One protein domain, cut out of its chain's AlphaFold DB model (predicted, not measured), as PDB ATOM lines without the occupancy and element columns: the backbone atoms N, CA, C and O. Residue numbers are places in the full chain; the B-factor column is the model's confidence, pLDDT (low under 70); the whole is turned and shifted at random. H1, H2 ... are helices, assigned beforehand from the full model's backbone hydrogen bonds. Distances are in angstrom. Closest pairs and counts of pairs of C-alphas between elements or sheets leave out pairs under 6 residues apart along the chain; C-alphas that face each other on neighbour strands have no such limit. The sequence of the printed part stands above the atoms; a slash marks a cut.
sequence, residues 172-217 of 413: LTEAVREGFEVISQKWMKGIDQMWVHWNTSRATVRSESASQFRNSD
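What this domain is: This is residues 172 to 217 of the 413 residues of an uncharacterized protein of Arabidopsis thaliana (UniProt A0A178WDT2). Two helices meet near their ends as a wide, open L: the long H1 makes the long arm, and the shorter H2 turns off at its end after a tight link. Most of both arms stands free, and the two come near each other only at the corner. The printed part has 46 residues with two named helices, H1 then H2, and no named strand; the class is all helix. It is extended, with a radius of gyration of the C-alphas of 18.1 A and spans of 59 by 19 by 7 A.

Where its parts are: H1, residues 172 to 198, is 38.7 A long, from C-alpha 172 at (150.646, 221.745, 84.897) to C-alpha 198 at (181.148, 204.809, 101.700). H2, residues 201 to 215, is 20.3 A long and ends at C-alpha 215 at (180.741, 188.128, 112.955).

How they stand to each other: H1 and H2 are close but not clearly touching; their closest C-alphas, of Trp 198 and Thr 204, are 6.6 A apart. Their lines are about perpendicular, at 74 degrees. Every O i to N i+4 pair is within hydrogen-bond range in H2, and 22 of 23 in H1.

The domain as a whole: The C-alphas farthest apart, of Leu 172 and Asp 217, are separated by 59.5 A. The printed part has no cut. Mean pLDDT of the printed part is 83.0; residues 172 to 173 and 217 are under 70.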
ATOM      1  N   LEU A 172     150.508 222.415  83.598       55.72
ATOM      2  CA  LEU A 172     150.646 221.745  84.897       55.72
ATOM      3  C   LEU A 172     151.601 220.540  84.800       55.72
ATOM      4  O   LEU A 172     152.354 220.274  85.735       55.72
ATOM      5  N   THR A 173     151.638 219.840  83.656       63.62
ATOM      6  CA  THR A 173     152.598 218.741  83.418       63.62
ATOM      7  C   THR A 173     154.030 219.190  83.115       63.62
ATOM      8  O   THR A 173     154.908 218.333  82.981       63.62
ATOM      9  N   GLU A 174     154.283 220.493  82.988       70.38
ATOM     10  CA  GLU A 174     155.629 221.056  82.832       70.38
ATOM     11  C   GLU A 174     156.115 221.559  84.198       70.38
ATOM     12  O   GLU A 174     157.107 221.038  84.700       70.38
ATOM     13  N   ALA A 175     155.340 222.399  84.896       74.25
ATOM     14  CA  ALA A 175     155.677 222.863  86.250       74.25
ATOM     15  C   ALA A 175     155.868 221.709  87.262       74.25
ATOM     16  O   ALA A 175     156.834 221.687  88.029       74.25
ATOM     17  N   VAL A 176     155.000 220.686  87.236       81.56
ATOM     18  CA  VAL A 176     155.152 219.489  88.093       81.56
ATOM     19  C   VAL A 176     156.363 218.641  87.681       81.56
ATOM     20  O   VAL A 176     156.969 217.984  88.528       81.56
ATOM     21  N   ARG A 177     156.753 218.661  86.399       75.12
ATOM     22  CA  ARG A 177     157.921 217.932  85.881       75.12
ATOM     23  C   ARG A 177     159.220 218.613  86.291       75.12
ATOM     24  O   ARG A 177     160.111 217.923  86.767       75.12
ATOM     25  N   GLU A 178     159.298 219.936  86.182       81.44
ATOM     26  CA  GLU A 178     160.434 220.733  86.658       81.44
ATOM     27  C   GLU A 178     160.608 220.592  88.175       81.44
ATOM     28  O   GLU A 178     161.700 220.266  88.641       81.44
ATOM     29  N   GLY A 179     159.523 220.717  88.950       85.12
ATOM     30  CA  GLY A 179     159.550 220.495  90.398       85.12
ATOM     31  C   GLY A 179     160.009 219.081  90.777       85.12
ATOM     32  O   GLY A 179     160.883 218.915  91.634       85.12
ATOM     33  N   PHE A 180     159.483 218.050  90.104       79.44
ATOM     34  CA  PHE A 180     159.926 216.667  90.303       79.44
ATOM     35  C   PHE A 180     161.393 216.465  89.902       79.44
ATOM     36  O   PHE A 180     162.130 215.775  90.610       79.44
ATOM     37  N   GLU A 181     161.843 217.075  88.807       81.88
ATOM     38  CA  GLU A 181     163.224 216.963  88.355       81.88
ATOM     39  C   GLU A 181     164.188 217.630  89.345       81.88
ATOM     40  O   GLU A 181     165.145 216.979  89.765       81.88
ATOM     41  N   VAL A 182     163.895 218.843  89.829       87.94
ATOM     42  CA  VAL A 182     164.682 219.528  90.875       87.94
ATOM     43  C   VAL A 182     164.770 218.683  92.151       87.94
ATOM     44  O   VAL A 182     165.863 218.509  92.701       87.94
ATOM     45  N   ILE A 183     163.654 218.093  92.598       85.25
ATOM     46  CA  ILE A 183     163.639 217.159  93.734       85.25
ATOM     47  C   ILE A 183     164.525 215.939  93.441       85.25
ATOM     48  O   ILE A 183     165.364 215.584  94.272       85.25
ATOM     49  N   SER A 184     164.400 215.331  92.258       74.94
ATOM     50  CA  SER A 184     165.176 214.146  91.876       74.94
ATOM     51  C   SER A 184     166.680 214.436  91.797       74.94
ATOM     52  O   SER A 184     167.479 213.661  92.317       74.94
ATOM     53  N   GLN A 185     167.085 215.590  91.258       80.38
ATOM     54  CA  GLN A 185     168.485 216.006  91.184       80.38
ATOM     55  C   GLN A 185     169.058 216.324  92.575       80.38
ATOM     56  O   GLN A 185     170.200 215.960  92.863       80.38
ATOM     57  N   LYS A 186     168.277 216.955  93.469       88.88
ATOM     58  CA  LYS A 186     168.668 217.204  94.873       88.88
ATOM     59  C   LYS A 186     168.865 215.888  95.638       88.88
ATOM     60  O   LYS A 186     169.823 215.763  96.398       88.88
ATOM     61  N   TRP A 187     168.015 214.892  95.382       81.12
ATOM     62  CA  TRP A 187     168.146 213.533  95.914       81.12
ATOM     63  C   TRP A 187     169.374 212.791  95.369       81.12
ATOM     64  O   TRP A 187     170.166 212.269  96.153       81.12
ATOM     65  N   MET A 188     169.565 212.771  94.046       77.94
ATOM     66  CA  MET A 188     170.689 212.083  93.398       77.94
ATOM     67  C   MET A 188     172.040 212.631  93.871       77.94
ATOM     68  O   MET A 188     172.897 211.847  94.264       77.94
ATOM     69  N   LYS A 189     172.193 213.960  93.984       82.38
ATOM     70  CA  LYS A 189     173.402 214.590  94.552       82.38
ATOM     71  C   LYS A 189     173.727 214.083  95.966       82.38
ATOM     72  O   LYS A 189     174.893 213.853  96.279       82.38
ATOM     73  N   GLY A 190     172.712 213.872  96.809       82.50
ATOM     74  CA  GLY A 190     172.886 213.286  98.142       82.50
ATOM     75  C   GLY A 190     173.288 211.806  98.111       82.50
ATOM     76  O   GLY A 190     174.102 211.369  98.924       82.50
ATOM     77  N   ILE A 191     172.768 211.038  97.147       83.94
ATOM     78  CA  ILE A 191     173.142 209.631  96.928       83.94
ATOM     79  C   ILE A 191     174.592 209.524  96.434       83.94
ATOM     80  O   ILE A 191     175.339 208.697  96.954       83.94
ATOM     81  N   ASP A 192     175.019 210.385  95.508       80.88
ATOM     82  CA  ASP A 192     176.391 210.410  94.989       80.88
ATOM     83  C   ASP A 192     177.403 210.783  96.087       80.88
ATOM     84  O   ASP A 192     178.411 210.097  96.267       80.88
ATOM     85  N   GLN A 193     177.108 211.812  96.892       85.69
ATOM     86  CA  GLN A 193     177.925 212.186  98.058       85.69
ATOM     87  C   GLN A 193     178.017 211.046  99.085       85.69
ATOM     88  O   GLN A 193     179.102 210.745  99.590       85.69
ATOM     89  N   MET A 194     176.899 210.368  99.362       90.06
ATOM     90  CA  MET A 194     176.867 209.186 100.224       90.06
ATOM     91  C   MET A 194     177.713 208.039  99.646       90.06
ATOM     92  O   MET A 194     178.437 207.379 100.391       90.06
ATOM     93  N   TRP A 195     177.666 207.804  98.333       89.88
ATOM     94  CA  TRP A 195     178.439 206.753  97.666       89.88
ATOM     95  C   TRP A 195     179.950 207.030  97.717       89.88
ATOM     96  O   TRP A 195     180.726 206.148  98.083       89.88
ATOM     97  N   VAL A 196     180.370 208.275  97.466       91.88
ATOM     98  CA  VAL A 196     181.767 208.722  97.637       91.88
ATOM     99  C   VAL A 196     182.237 208.546  99.088       91.88
ATOM    100  O   VAL A 196     183.351 208.068  99.322       91.88
ATOM    101  N   HIS A 197     181.386 208.854 100.073       91.06
ATOM    102  CA  HIS A 197     181.705 208.626 101.484       91.06
ATOM    103  C   HIS A 197     181.937 207.139 101.793       91.06
ATOM    104  O   HIS A 197     182.971 206.794 102.362       91.06
ATOM    105  N   TRP A 198     181.020 206.244 101.402       89.69
ATOM    106  CA  TRP A 198     181.148 204.809 101.700       89.69
ATOM    107  C   TRP A 198     182.296 204.122 100.952       89.69
ATOM    108  O   TRP A 198     182.870 203.177 101.488       89.69
ATOM    109  N   ASN A 199     182.682 204.620  99.774       91.06
ATOM    110  CA  ASN A 199     183.860 204.146  99.036       91.06
ATOM    111  C   ASN A 199     185.200 204.624  99.626       91.06
ATOM    112  O   ASN A 199     186.259 204.149  99.215       91.06
ATOM    113  N   THR A 200     185.191 205.580 100.559       94.88
ATOM    114  CA  THR A 200     186.417 206.085 101.189       94.88
ATOM    115  C   THR A 200     187.007 205.017 102.109       94.88
ATOM    116  O   THR A 200     186.309 204.520 102.990       94.88
ATOM    117  N   SER A 201     188.309 204.725 102.010       92.88
ATOM    118  CA  SER A 201     188.968 203.642 102.767       92.88
ATOM    119  C   SER A 201     188.719 203.679 104.283       92.88
ATOM    120  O   SER A 201     188.634 202.633 104.918       92.88
ATOM    121  N   ARG A 202     188.541 204.871 104.879       91.62
ATOM    122  CA  ARG A 202     188.160 205.037 106.295       91.62
ATOM    123  C   ARG A 202     186.767 204.469 106.610       91.62
ATOM    124  O   ARG A 202     186.582 203.885 107.676       91.62
ATOM    125  N   ALA A 203     185.798 204.637 105.711       91.69
ATOM    126  CA  ALA A 203     184.464 204.055 105.832       91.69
ATOM    127  C   ALA A 203     184.508 202.539 105.601       91.69
ATOM    128  O   ALA A 203     183.952 201.798 106.411       91.69
ATOM    129  N   THR A 204     185.257 202.080 104.588       93.06
ATOM    130  CA  THR A 204     185.502 200.654 104.321       93.06
ATOM    131  C   THR A 204     186.073 199.956 105.552       93.06
ATOM    132  O   THR A 204     185.391 199.108 106.119       93.06
ATOM    133  N   VAL A 205     187.232 200.393 106.062       94.69
ATOM    134  CA  VAL A 205     187.900 199.795 107.235       94.69
ATOM    135  C   VAL A 205     187.020 199.862 108.487       94.69
ATOM    136  O   VAL A 205     186.979 198.900 109.253       94.69
ATOM    137  N   ARG A 206     186.253 200.943 108.702       92.62
ATOM    138  CA  ARG A 206     185.293 201.019 109.820       92.62
ATOM    139  C   ARG A 206     184.146 200.016 109.657       92.62
ATOM    140  O   ARG A 206     183.734 199.413 110.647       92.62
ATOM    141  N   SER A 207     183.647 199.812 108.436       90.19
ATOM    142  CA  SER A 207     182.582 198.846 108.137       90.19
ATOM    143  C   SER A 207     183.072 197.394 108.221       90.19
ATOM    144  O   SER A 207     182.376 196.556 108.790       90.19
ATOM    145  N   GLU A 208     184.292 197.113 107.759       91.31
ATOM    146  CA  GLU A 208     184.959 195.814 107.869       91.31
ATOM    147  C   GLU A 208     185.250 195.484 109.327       91.31
ATOM    148  O   GLU A 208     184.863 194.415 109.784       91.31
ATOM    149  N   SER A 209     185.816 196.423 110.091       89.50
ATOM    150  CA  SER A 209     186.037 196.267 111.534       89.50
ATOM    151  C   SER A 209     184.720 196.004 112.269       89.50
ATOM    152  O   SER A 209     184.621 195.061 113.048       89.50
ATOM    153  N   ALA A 210     183.666 196.779 111.991       86.38
ATOM    154  CA  ALA A 210     182.350 196.574 112.599       86.38
ATOM    155  C   ALA A 210     181.686 195.252 112.165       86.38
ATOM    156  O   ALA A 210     180.975 194.633 112.957       86.38
ATOM    157  N   SER A 211     181.920 194.800 110.931       84.00
ATOM    158  CA  SER A 211     181.480 193.494 110.430       84.00
ATOM    159  C   SER A 211     182.236 192.360 111.123       84.00
ATOM    160  O   SER A 211     181.612 191.425 111.616       84.00
ATOM    161  N   GLN A 212     183.558 192.479 111.261       82.88
ATOM    162  CA  GLN A 212     184.391 191.551 112.020       82.88
ATOM    163  C   GLN A 212     183.962 191.512 113.490       82.88
ATOM    164  O   GLN A 212     183.758 190.428 114.003       82.88
ATOM    165  N   PHE A 213     183.683 192.634 114.163       77.38
ATOM    166  CA  PHE A 213     183.179 192.629 115.550       77.38
ATOM    167  C   PHE A 213     181.762 192.045 115.727       77.38
ATOM    168  O   PHE A 213     181.402 191.643 116.837       77.38
ATOM    169  N   ARG A 214     180.952 192.007 114.658       73.12
ATOM    170  CA  ARG A 214     179.608 191.392 114.638       73.12
ATOM    171  C   ARG A 214     179.632 189.905 114.281       73.12
ATOM    172  O   ARG A 214     178.775 189.165 114.749       73.12
ATOM    173  N   ASN A 215     180.591 189.493 113.457       71.50
ATOM    174  CA  ASN A 215     180.741 188.128 112.955       71.50
ATOM    175  C   ASN A 215     181.902 187.365 113.616       71.50
ATOM    176  O   ASN A 215     182.115 186.202 113.284       71.50
ATOM    177  N   SER A 216     182.662 187.997 114.518       72.06
ATOM    178  CA  SER A 216     183.815 187.381 115.169       72.06
ATOM    179  C   SER A 216     183.368 186.232 116.046       72.06
ATOM    180  O   SER A 216     182.490 186.365 116.904       72.06
ATOM    181  N   ASP A 217     184.015 185.095 115.836       64.75
ATOM    182  CA  ASP A 217     183.802 183.940 116.676       64.75
ATOM    183  C   ASP A 217     184.477 184.175 118.035       64.75
ATOM    184  O   ASP A 217     185.703 184.168 118.161       64.75
TER     185      ASP A 217